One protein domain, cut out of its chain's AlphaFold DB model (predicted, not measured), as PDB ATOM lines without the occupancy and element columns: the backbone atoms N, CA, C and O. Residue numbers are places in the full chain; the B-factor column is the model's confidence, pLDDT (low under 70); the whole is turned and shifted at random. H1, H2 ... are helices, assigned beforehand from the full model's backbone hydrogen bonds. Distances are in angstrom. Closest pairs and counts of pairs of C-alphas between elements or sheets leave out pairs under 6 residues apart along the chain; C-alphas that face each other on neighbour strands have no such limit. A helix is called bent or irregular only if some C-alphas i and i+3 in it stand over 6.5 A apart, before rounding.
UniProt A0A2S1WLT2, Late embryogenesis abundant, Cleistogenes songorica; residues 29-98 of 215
ATOM      1  N   GLY A  29      34.344  27.411 -38.295       79.75
ATOM      2  CA  GLY A  29      34.450  28.189 -39.530       79.75
ATOM      3  C   GLY A  29      33.541  27.656 -40.639       79.75
ATOM      4  O   GLY A  29      32.993  28.444 -41.399       79.75
ATOM      5  N   ASP A  30      33.297  26.340 -40.670       85.12
ATOM      6  CA  ASP A  30      32.406  25.701 -41.646       85.12
ATOM      7  C   ASP A  30      30.914  25.952 -41.345       85.12
ATOM      8  O   ASP A  30      30.078  25.861 -42.245       85.12
ATOM      9  N   VAL A  31      30.561  26.221 -40.081       81.44
ATOM     10  CA  VAL A  31      29.166  26.392 -39.627       81.44
ATOM     11  C   VAL A  31      28.732  27.857 -39.643       81.44
ATOM     12  O   VAL A  31      27.594  28.150 -40.005       81.44
ATOM     13  N   PHE A  32      29.623  28.765 -39.245       79.88
ATOM     14  CA  PHE A  32      29.302  30.173 -38.990       79.88
ATOM     15  C   PHE A  32      30.012  31.158 -39.918       79.88
ATOM     16  O   PHE A  32      29.864  32.364 -39.743       79.88
ATOM     17  N   ASP A  33      30.778  30.656 -40.892       80.06
ATOM     18  CA  ASP A  33      31.565  31.476 -41.822       80.06
ATOM     19  C   ASP A  33      32.461  32.484 -41.065       80.06
ATOM     20  O   ASP A  33      32.564  33.668 -41.390       80.06
ATOM     21  N   MET A  34      33.076  32.007 -39.974       72.31
ATOM     22  CA  MET A  34      33.884  32.811 -39.057       72.31
ATOM     23  C   MET A  34      35.379  32.519 -39.201       72.31
ATOM     24  O   MET A  34      35.785  31.391 -39.482       72.31
ATOM     25  N   GLY A  35      36.209  33.540 -38.979       73.62
ATOM     26  CA  GLY A  35      37.665  33.411 -38.873       73.62
ATOM     27  C   GLY A  35      38.146  33.310 -37.421       73.62
ATOM     28  O   GLY A  35      37.355  33.343 -36.484       73.62
ATOM     29  N   GLY A  36      39.461  33.220 -37.226       77.12
ATOM     30  CA  GLY A  36      40.084  33.250 -35.897       77.12
ATOM     31  C   GLY A  36      40.376  31.873 -35.299       77.12
ATOM     32  O   GLY A  36      40.295  30.843 -35.964       77.12
ATOM     33  N   SER A  37      40.764  31.862 -34.023       76.56
ATOM     34  CA  SER A  37      41.219  30.657 -33.316       76.56
ATOM     35  C   SER A  37      40.125  29.604 -33.124       76.56
ATOM     36  O   SER A  37      40.446  28.424 -32.996       76.56
ATOM     37  N   LEU A  38      38.848  30.005 -33.112       77.12
ATOM     38  CA  LEU A  38      37.714  29.089 -33.008       77.12
ATOM     39  C   LEU A  38      37.401  28.414 -34.351       77.12
ATOM     40  O   LEU A  38      36.997  27.255 -34.371       77.12
ATOM     41  N   ALA A  39      37.662  29.096 -35.471       78.19
ATOM     42  CA  ALA A  39      37.287  28.649 -36.811       78.19
ATOM     43  C   ALA A  39      37.867  27.282 -37.200       78.19
ATOM     44  O   ALA A  39      37.196  26.517 -37.884       78.19
ATOM     45  N   GLY A  40      39.087  26.974 -36.747       79.44
ATOM     46  CA  GLY A  40      39.763  25.696 -36.988       79.44
ATOM     47  C   GLY A  40      39.501  24.621 -35.930       79.44
ATOM     48  O   GLY A  40      40.083  23.546 -36.018       79.44
ATOM     49  N   LYS A  41      38.667  24.889 -34.915       83.06
ATOM     50  CA  LYS A  41      38.329  23.909 -33.872       83.06
ATOM     51  C   LYS A  41      37.104  23.093 -34.289       83.06
ATOM     52  O   LYS A  41      36.159  23.669 -34.832       83.06
ATOM     53  N   PRO A  42      37.081  21.771 -34.055       83.50
ATOM     54  CA  PRO A  42      35.910  20.962 -34.353       83.50
ATOM     55  C   PRO A  42      34.740  21.348 -33.442       83.50
ATOM     56  O   PRO A  42      34.919  21.670 -32.266       83.50
ATOM     57  N   VAL A  43      33.521  21.293 -33.977       82.31
ATOM     58  CA  VAL A  43      32.310  21.526 -33.181       82.31
ATOM     59  C   VAL A  43      32.065  20.337 -32.256       82.31
ATOM     60  O   VAL A  43      31.947  19.198 -32.720       82.31
ATOM     61  N   ALA A  44      31.961  20.609 -30.957       82.00
ATOM     62  CA  ALA A  44      31.781  19.597 -29.924       82.00
ATOM     63  C   ALA A  44      30.331  19.523 -29.403       82.00
ATOM     64  O   ALA A  44      29.651  20.556 -29.344       82.00
ATOM     65  N   PRO A  45      29.851  18.327 -29.003       78.38
ATOM     66  CA  PRO A  45      28.505  18.147 -28.450       78.38
ATOM     67  C   PRO A  45      28.215  19.022 -27.227       78.38
ATOM     68  O   PRO A  45      27.122  19.574 -27.110       78.38
ATOM     69  N   GLU A  46      29.194  19.182 -26.338       81.44
ATOM     70  CA  GLU A  46      29.061  19.909 -25.075       81.44
ATOM     71  C   GLU A  46      28.805  21.397 -25.329       81.44
ATOM     72  O   GLU A  46      27.874  21.977 -24.771       81.44
ATOM     73  N   VAL A  47      29.567  22.003 -26.243       80.31
ATOM     74  CA  VAL A  47      29.411  23.422 -26.594       80.31
ATOM     75  C   VAL A  47      28.077  23.665 -27.296       80.31
ATOM     76  O   VAL A  47      27.408  24.664 -27.032       80.31
ATOM     77  N   ALA A  48      27.635  22.729 -28.142       80.50
ATOM     78  CA  ALA A  48      26.320  22.801 -28.773       80.50
ATOM     79  C   ALA A  48      25.182  22.754 -27.732       80.50
ATOM     80  O   ALA A  48      24.218  23.513 -27.832       80.50
ATOM     81  N   ALA A  49      25.310  21.909 -26.703       81.88
ATOM     82  CA  ALA A  49      24.350  21.826 -25.603       81.88
ATOM     83  C   ALA A  49      24.350  23.090 -24.724       81.88
ATOM     84  O   ALA A  49      23.284  23.593 -24.373       81.88
ATOM     85  N   MET A  50      25.527  23.643 -24.413       81.12
ATOM     86  CA  MET A  50      25.649  24.913 -23.686       81.12
ATOM     87  C   MET A  50      25.019  26.072 -24.460       81.12
ATOM     88  O   MET A  50      24.299  26.879 -23.878       81.12
ATOM     89  N   THR A  51      25.218  26.112 -25.779       82.69
ATOM     90  CA  THR A  51      24.590  27.109 -26.660       82.69
ATOM     91  C   THR A  51      23.078  27.000 -26.628       82.69
ATOM     92  O   THR A  51      22.398  28.003 -26.438       82.69
ATOM     93  N   GLN A  52      22.540  25.781 -26.693       80.75
ATOM     94  CA  GLN A  52      21.102  25.573 -26.554       80.75
ATOM     95  C   GLN A  52      20.573  26.072 -25.200       80.75
ATOM     96  O   GLN A  52      19.503  26.679 -25.144       80.75
ATOM     97  N   ALA A  53      21.300  25.814 -24.108       79.69
ATOM     98  CA  ALA A  53      20.911  26.264 -22.775       79.69
ATOM     99  C   ALA A  53      20.941  27.796 -22.655       79.69
ATOM    100  O   ALA A  53      20.006  28.381 -22.107       79.69
ATOM    101  N   ALA A  54      21.967  28.445 -23.211       77.50
ATOM    102  CA  ALA A  54      22.087  29.899 -23.241       77.50
ATOM    103  C   ALA A  54      20.987  30.551 -24.097       77.50
ATOM    104  O   ALA A  54      20.336  31.491 -23.645       77.50
ATOM    105  N   GLU A  55      20.709  30.011 -25.291       77.44
ATOM    106  CA  GLU A  55      19.602  30.458 -26.147       77.44
ATOM    107  C   GLU A  55      18.256  30.339 -25.421       77.44
ATOM    108  O   GLU A  55      17.481  31.293 -25.396       77.44
ATOM    109  N   ALA A  56      17.987  29.196 -24.783       77.50
ATOM    110  CA  ALA A  56      16.738  28.974 -24.059       77.50
ATOM    111  C   ALA A  56      16.582  29.905 -22.845       77.50
ATOM    112  O   ALA A  56      15.474  30.368 -22.576       77.50
ATOM    113  N   ALA A  57      17.673  30.190 -22.129       76.50
ATOM    114  CA  ALA A  57      17.668  31.074 -20.966       76.50
ATOM    115  C   ALA A  57      17.397  32.539 -21.339       76.50
ATOM    116  O   ALA A  57      16.691  33.229 -20.606       76.50
ATOM    117  N   VAL A  58      17.933  33.005 -22.472       74.94
ATOM    118  CA  VAL A  58      17.798  34.404 -22.912       74.94
ATOM    119  C   VAL A  58      16.514  34.623 -23.705       74.94
ATOM    120  O   VAL A  58      15.776  35.563 -23.436       74.94
ATOM    121  N   LEU A  59      16.205  33.738 -24.653       71.38
ATOM    122  CA  LEU A  59      15.066  33.903 -25.561       71.38
ATOM    123  C   LEU A  59      13.763  33.318 -25.001       71.38
ATOM    124  O   LEU A  59      12.708  33.473 -25.618       71.38
ATOM    125  N   GLY A  60      13.815  32.589 -23.879       71.44
ATOM    126  CA  GLY A  60      12.657  31.939 -23.249       71.44
ATOM    127  C   GLY A  60      12.020  30.809 -24.076       71.44
ATOM    128  O   GLY A  60      11.030  30.211 -23.659       71.44
ATOM    129  N   ARG A  61      12.575  30.507 -25.254       69.88
ATOM    130  CA  ARG A  61      12.165  29.452 -26.191       69.88
ATOM    131  C   ARG A  61      13.407  28.868 -26.856       69.88
ATOM    132  O   ARG A  61      14.422  29.546 -26.938       69.88
ATOM    133  N   THR A  62      13.325  27.644 -27.374       66.31
ATOM    134  CA  THR A  62      14.389  27.060 -28.206       66.31
ATOM    135  C   THR A  62      14.151  27.408 -29.681       66.31
ATOM    136  O   THR A  62      13.191  26.910 -30.282       66.31
ATOM    137  N   PRO A  63      14.978  28.269 -30.298       63.03
ATOM    138  CA  PRO A  63      14.831  28.617 -31.708       63.03
ATOM    139  C   PRO A  63      15.024  27.381 -32.597       63.03
ATOM    140  O   PRO A  63      16.020  26.664 -32.500       63.03
ATOM    141  N   ARG A  64      14.079  27.115 -33.507       62.84
ATOM    142  CA  ARG A  64      14.235  26.051 -34.512       62.84
ATOM    143  C   ARG A  64      15.118  26.577 -35.645       62.84
ATOM    144  O   ARG A  64      14.653  27.367 -36.456       62.84
ATOM    145  N   GLY A  65      16.379  26.142 -35.678       68.00
ATOM    146  CA  GLY A  65      17.371  26.581 -36.672       68.00
ATOM    147  C   GLY A  65      18.322  27.692 -36.205       68.00
ATOM    148  O   GLY A  65      18.910  28.359 -37.051       68.00
ATOM    149  N   GLY A  66      18.461  27.903 -34.887       73.38
ATOM    150  CA  GLY A  66      19.477  28.789 -34.293       73.38
ATOM    151  C   GLY A  66      20.898  28.209 -34.338       73.38
ATOM    152  O   GLY A  66      21.106  27.109 -34.871       73.38
ATOM    153  N   ALA A  67      21.879  28.921 -33.770       79.25
ATOM    154  CA  ALA A  67      23.267  28.453 -33.724       79.25
ATOM    155  C   ALA A  67      23.387  27.090 -33.042       79.25
ATOM    156  O   ALA A  67      24.093  26.215 -33.550       79.25
ATOM    157  N   ALA A  68      22.628  26.857 -31.970       78.56
ATOM    158  CA  ALA A  68      22.600  25.569 -31.287       78.56
ATOM    159  C   ALA A  68      22.234  24.406 -32.226       78.56
ATOM    160  O   ALA A  68      22.895  23.369 -32.219       78.56
ATOM    161  N   ALA A  69      21.225  24.572 -33.086       81.81
ATOM    162  CA  ALA A  69      20.792  23.522 -34.010       81.81
ATOM    163  C   ALA A  69      21.856  23.220 -35.084       81.81
ATOM    164  O   ALA A  69      22.098  22.056 -35.421       81.81
ATOM    165  N   ALA A  70      22.519  24.261 -35.598       84.06
ATOM    166  CA  ALA A  70      23.609  24.113 -36.560       84.06
ATOM    167  C   ALA A  70      24.812  23.387 -35.929       84.06
ATOM    168  O   ALA A  70      25.344  22.432 -36.503       84.06
ATOM    169  N   MET A  71      25.164  23.764 -34.697       85.19
ATOM    170  CA  MET A  71      26.229  23.122 -33.931       85.19
ATOM    171  C   MET A  71      25.902  21.675 -33.574       85.19
ATOM    172  O   MET A  71      26.777  20.824 -33.660       85.19
ATOM    173  N   GLN A  72      24.651  21.355 -33.238       83.31
ATOM    174  CA  GLN A  72      24.227  19.982 -32.946       83.31
ATOM    175  C   GLN A  72      24.366  19.057 -34.155       83.31
ATOM    176  O   GLN A  72      24.806  17.917 -34.010       83.31
ATOM    177  N   SER A  73      24.039  19.542 -35.354       84.25
ATOM    178  CA  SER A  73      24.232  18.787 -36.596       84.25
ATOM    179  C   SER A  73      25.715  18.499 -36.856       84.25
ATOM    180  O   SER A  73      26.103  17.354 -37.117       84.25
ATOM    181  N   ALA A  74      26.561  19.525 -36.713       85.00
ATOM    182  CA  ALA A  74      28.009  19.406 -36.853       85.00
ATOM    183  C   ALA A  74      28.613  18.461 -35.800       85.00
ATOM    184  O   ALA A  74      29.333  17.526 -36.148       85.00
ATOM    185  N   ALA A  75      28.240  18.631 -34.532       83.44
ATOM    186  CA  ALA A  75      28.673  17.789 -33.424       83.44
ATOM    187  C   ALA A  75      28.235  16.329 -33.596       83.44
ATOM    188  O   ALA A  75      29.036  15.421 -33.395       83.44
ATOM    189  N   ALA A  76      26.996  16.071 -34.031       83.50
ATOM    190  CA  ALA A  76      26.513  14.714 -34.291       83.50
ATOM    191  C   ALA A  76      27.295  14.036 -35.425       83.50
ATOM    192  O   ALA A  76      27.572  12.835 -35.363       83.50
ATOM    193  N   ARG A  77      27.682  14.795 -36.456       82.06
ATOM    194  CA  ARG A  77      28.556  14.299 -37.523       82.06
ATOM    195  C   ARG A  77      29.967  14.021 -37.003       82.06
ATOM    196  O   ARG A  77      30.510  12.963 -37.303       82.06
ATOM    197  N   ASN A  78      30.517  14.910 -36.186       84.12
ATOM    198  CA  ASN A  78      31.842  14.755 -35.590       84.12
ATOM    199  C   ASN A  78      31.913  13.558 -34.631       84.12
ATOM    200  O   ASN A  78      32.855  12.771 -34.698       84.12
ATOM    201  N   ALA A  79      30.878  13.347 -33.819       80.38
ATOM    202  CA  ALA A  79      30.752  12.182 -32.949       80.38
ATOM    203  C   ALA A  79      30.711  10.870 -33.752       80.38
ATOM    204  O   ALA A  79      31.382   9.905 -33.397       80.38
ATOM    205  N   ARG A  80      29.983  10.838 -34.881       78.06
ATOM    206  CA  ARG A  80      29.953   9.671 -35.786       78.06
ATOM    207  C   ARG A  80      31.303   9.379 -36.439       78.06
ATOM    208  O   ARG A  80      31.568   8.231 -36.773       78.06
ATOM    209  N   LEU A  81      32.124  10.406 -36.646       76.44
ATOM    210  CA  LEU A  81      33.469  10.280 -37.206       76.44
ATOM    211  C   LEU A  81      34.526   9.941 -36.140       76.44
ATOM    212  O   LEU A  81      35.658   9.640 -36.502       76.44
ATOM    213  N   GLY A  82      34.180   9.986 -34.846       73.88
ATOM    214  CA  GLY A  82      35.114   9.736 -33.743       73.88
ATOM    215  C   GLY A  82      36.238  10.772 -33.629       73.88
ATOM    216  O   GLY A  82      37.245  10.513 -32.981       73.88
ATOM    217  N   VAL A  83      36.083  11.932 -34.275       69.06
ATOM    218  CA  VAL A  83      37.107  12.994 -34.373       69.06
ATOM    219  C   VAL A  83      37.073  13.981 -33.206       69.06
ATOM    220  O   VAL A  83      37.926  14.856 -33.126       69.06
ATOM    221  N   VAL A  84      36.096  13.858 -32.307       64.94
ATOM    222  CA  VAL A  84      35.997  14.674 -31.095       64.94
ATOM    223  C   VAL A  84      36.076  13.740 -29.895       64.94
ATOM    224  O   VAL A  84      35.127  13.011 -29.605       64.94
ATOM    225  N   GLY A  85      37.237  13.730 -29.241       54.31
ATOM    226  CA  GLY A  85      37.424  13.124 -27.928       54.31
ATOM    227  C   GLY A  85      36.985  14.093 -26.832       54.31
ATOM    228  O   GLY A  85      37.134  15.306 -26.973       54.31
ATOM    229  N   SER A  86      36.464  13.549 -25.737       49.44
ATOM    230  CA  SER A  86      35.837  14.255 -24.609       49.44
ATOM    231  C   SER A  86      36.731  15.273 -23.871       49.44
ATOM    232  O   SER A  86      36.262  15.908 -22.931       49.44
ATOM    233  N   GLU A  87      38.008  15.397 -24.246       48.69
ATOM    234  CA  GLU A  87      39.037  16.146 -23.507       48.69
ATOM    235  C   GLU A  87      39.624  17.339 -24.294       48.69
ATOM    236  O   GLU A  87      39.987  18.337 -23.683       48.69
ATOM    237  N   GLU A  88      39.661  17.306 -25.634       50.25
ATOM    238  CA  GLU A  88      40.188  18.413 -26.471       50.25
ATOM    239  C   GLU A  88      39.103  19.439 -26.859       50.25
ATOM    240  O   GLU A  88      39.387  20.593 -27.180       50.25
ATOM    241  N   ALA A  89      37.835  19.021 -26.797       48.59
ATOM    242  CA  ALA A  89      36.649  19.841 -27.045       48.59
ATOM    243  C   ALA A  89      36.414  20.933 -25.989       48.59
ATOM    244  O   ALA A  89      35.744  21.937 -26.247       48.59
ATOM    245  N   THR A  90      36.934  20.709 -24.788       50.69
ATOM    246  CA  THR A  90      36.534  21.404 -23.566       50.69
ATOM    247  C   THR A  90      37.313  22.701 -23.363       50.69
ATOM    248  O   THR A  90      36.771  23.648 -22.810       50.69
ATOM    249  N   ASP A  91      38.531  22.814 -23.890       53.03
ATOM    250  CA  ASP A  91      39.464  23.874 -23.479       53.03
ATOM    251  C   ASP A  91      39.091  25.276 -24.003       53.03
ATOM    252  O   ASP A  91      39.414  26.292 -23.402       53.03
ATOM    253  N   ALA A  92      38.357  25.365 -25.120       50.62
ATOM    254  CA  ALA A  92      37.969  26.656 -25.702       50.62
ATOM    255  C   ALA A  92      36.670  27.228 -25.117       50.62
ATOM    256  O   ALA A  92      36.530  28.436 -24.961       50.62
ATOM    257  N   ALA A  93      35.699  26.357 -24.841       52.03
ATOM    258  CA  ALA A  93      34.364  26.755 -24.408       52.03
ATOM    259  C   ALA A  93      34.171  26.649 -22.891       52.03
ATOM    260  O   ALA A  93      33.287  27.316 -22.357       52.03
ATOM    261  N   ALA A  94      34.981  25.849 -22.186       52.78
ATOM    262  CA  ALA A  94      34.903  25.748 -20.731       52.78
ATOM    263  C   ALA A  94      35.504  26.966 -20.016       52.78
ATOM    264  O   ALA A  94      34.994  27.332 -18.962       52.78
ATOM    265  N   GLU A  95      36.537  27.611 -20.576       51.88
ATOM    266  CA  GLU A  95      37.158  28.778 -19.928       51.88
ATOM    267  C   GLU A  95      36.436  30.101 -20.227       51.88
ATOM    268  O   GLU A  95      36.328  30.945 -19.340       51.88
ATOM    269  N   GLN A  96      35.917  30.286 -21.449       57.16
ATOM    270  CA  GLN A  96      35.307  31.555 -21.893       57.16
ATOM    271  C   GLN A  96      33.775  31.494 -22.059       57.16
ATOM    272  O   GLN A  96      33.119  32.526 -22.152       57.16
ATOM    273  N   GLY A  97      33.173  30.300 -22.031       70.31
ATOM    274  CA  GLY A  97      31.718  30.123 -21.991       70.31
ATOM    275  C   GLY A  97      30.976  30.398 -23.306       70.31
ATOM    276  O   GLY A  97      31.551  30.722 -24.347       70.31
ATOM    277  N   VAL A  98      29.654  30.222 -23.252       78.12
ATOM    278  CA  VAL A  98      28.711  30.544 -24.331       78.12
ATOM    279  C   VAL A  98      27.742  31.601 -23.819       78.12
ATOM    280  O   VAL A  98      27.206  31.457 -22.719       78.12
TER     281      VAL A  98
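This is residues 29 to 98 of the 215 residues of the protein "Late embryogenesis abundant" of Cleistogenes songorica (UniProt A0A2S1WLT2). A hairpin of two long helices, H2 and H3, side by side and running opposite ways, makes the core, with the short H1 beside H3 and the short H4 beside H2. A long loop, residues 33 to 44, joins H1 to H2. The printed part has 70 residues with four named helices, in the order H1, H2, H3, H4, and no named strand; the class is all helix. The whole is compact, with a radius of gyration of the C-alphas of 11.8 A, and its outline is rounded, spanning 32 by 25 by 23 A.

H1 is residues 29 to 32, beginning with C-alpha 29 at (34.450, 28.189, -39.530). After the loop, H2 runs from Pro 45 to Leu 59, 20.9 A from first to last C-alpha, and begins with C-alpha 45 at (28.505, 18.147, -28.450). H3 follows as residues 67 to 81 and is 21.1 A long. H4 is residues 90 to 96, 10.4 A long, and its last C-alpha, of Gln 96, is at (35.307, 31.555, -21.893). H4 is neither bent nor irregular, but only just: C-alphas 92 and 95 are 6.2 A apart.

H2 and H3 form a helical hairpin and touch, with 17 pairs of C-alphas within 8 A. Their closest C-alphas, those of Gln 52 and Ala 68, are 5.0 A apart. They stand at a shallow tilt of 13 degrees, opposite ways. H1 and H3 only just touch, with 3 pairs of C-alphas within 8 A; the closest are those of Val 31 and Ala 70, 6.7 A apart, and H3 touches H1 with residues 70 to 74 alone. H2 and H4 also only just touch, with 3 pairs within 8 A, and H2 does so with residues 46 to 47 alone. Their closest C-alphas, those of Val 47 and Ala 93, are 6.4 A apart. H2 and H4 run the same way at a shallow tilt of 29 degrees. H1 and H4 are apart, as are H1 and H2, and H3 and H4. In H2 and H3 every O i to N i+4 pair is within hydrogen-bond range; in H4 1 of 3 is, with 0 of 4 O i to N i+3 pairs, and H1 is too short for an O i to N i+4 pair.

The two C-alphas farthest apart, those of Gly 60 and Gly 82, are 33.3 A apart. The printed part has no cut. The link from H1 to H2 is long, with 12 residues; those from H2 to H3, 7 residues, and from H3 to H4, 8 residues, are short. The mean pLDDT of the printed part is 73.3, and the model's confidence is low, under 70, at residues 61 to 65 and 83 to 96; H4 has a mean of 53.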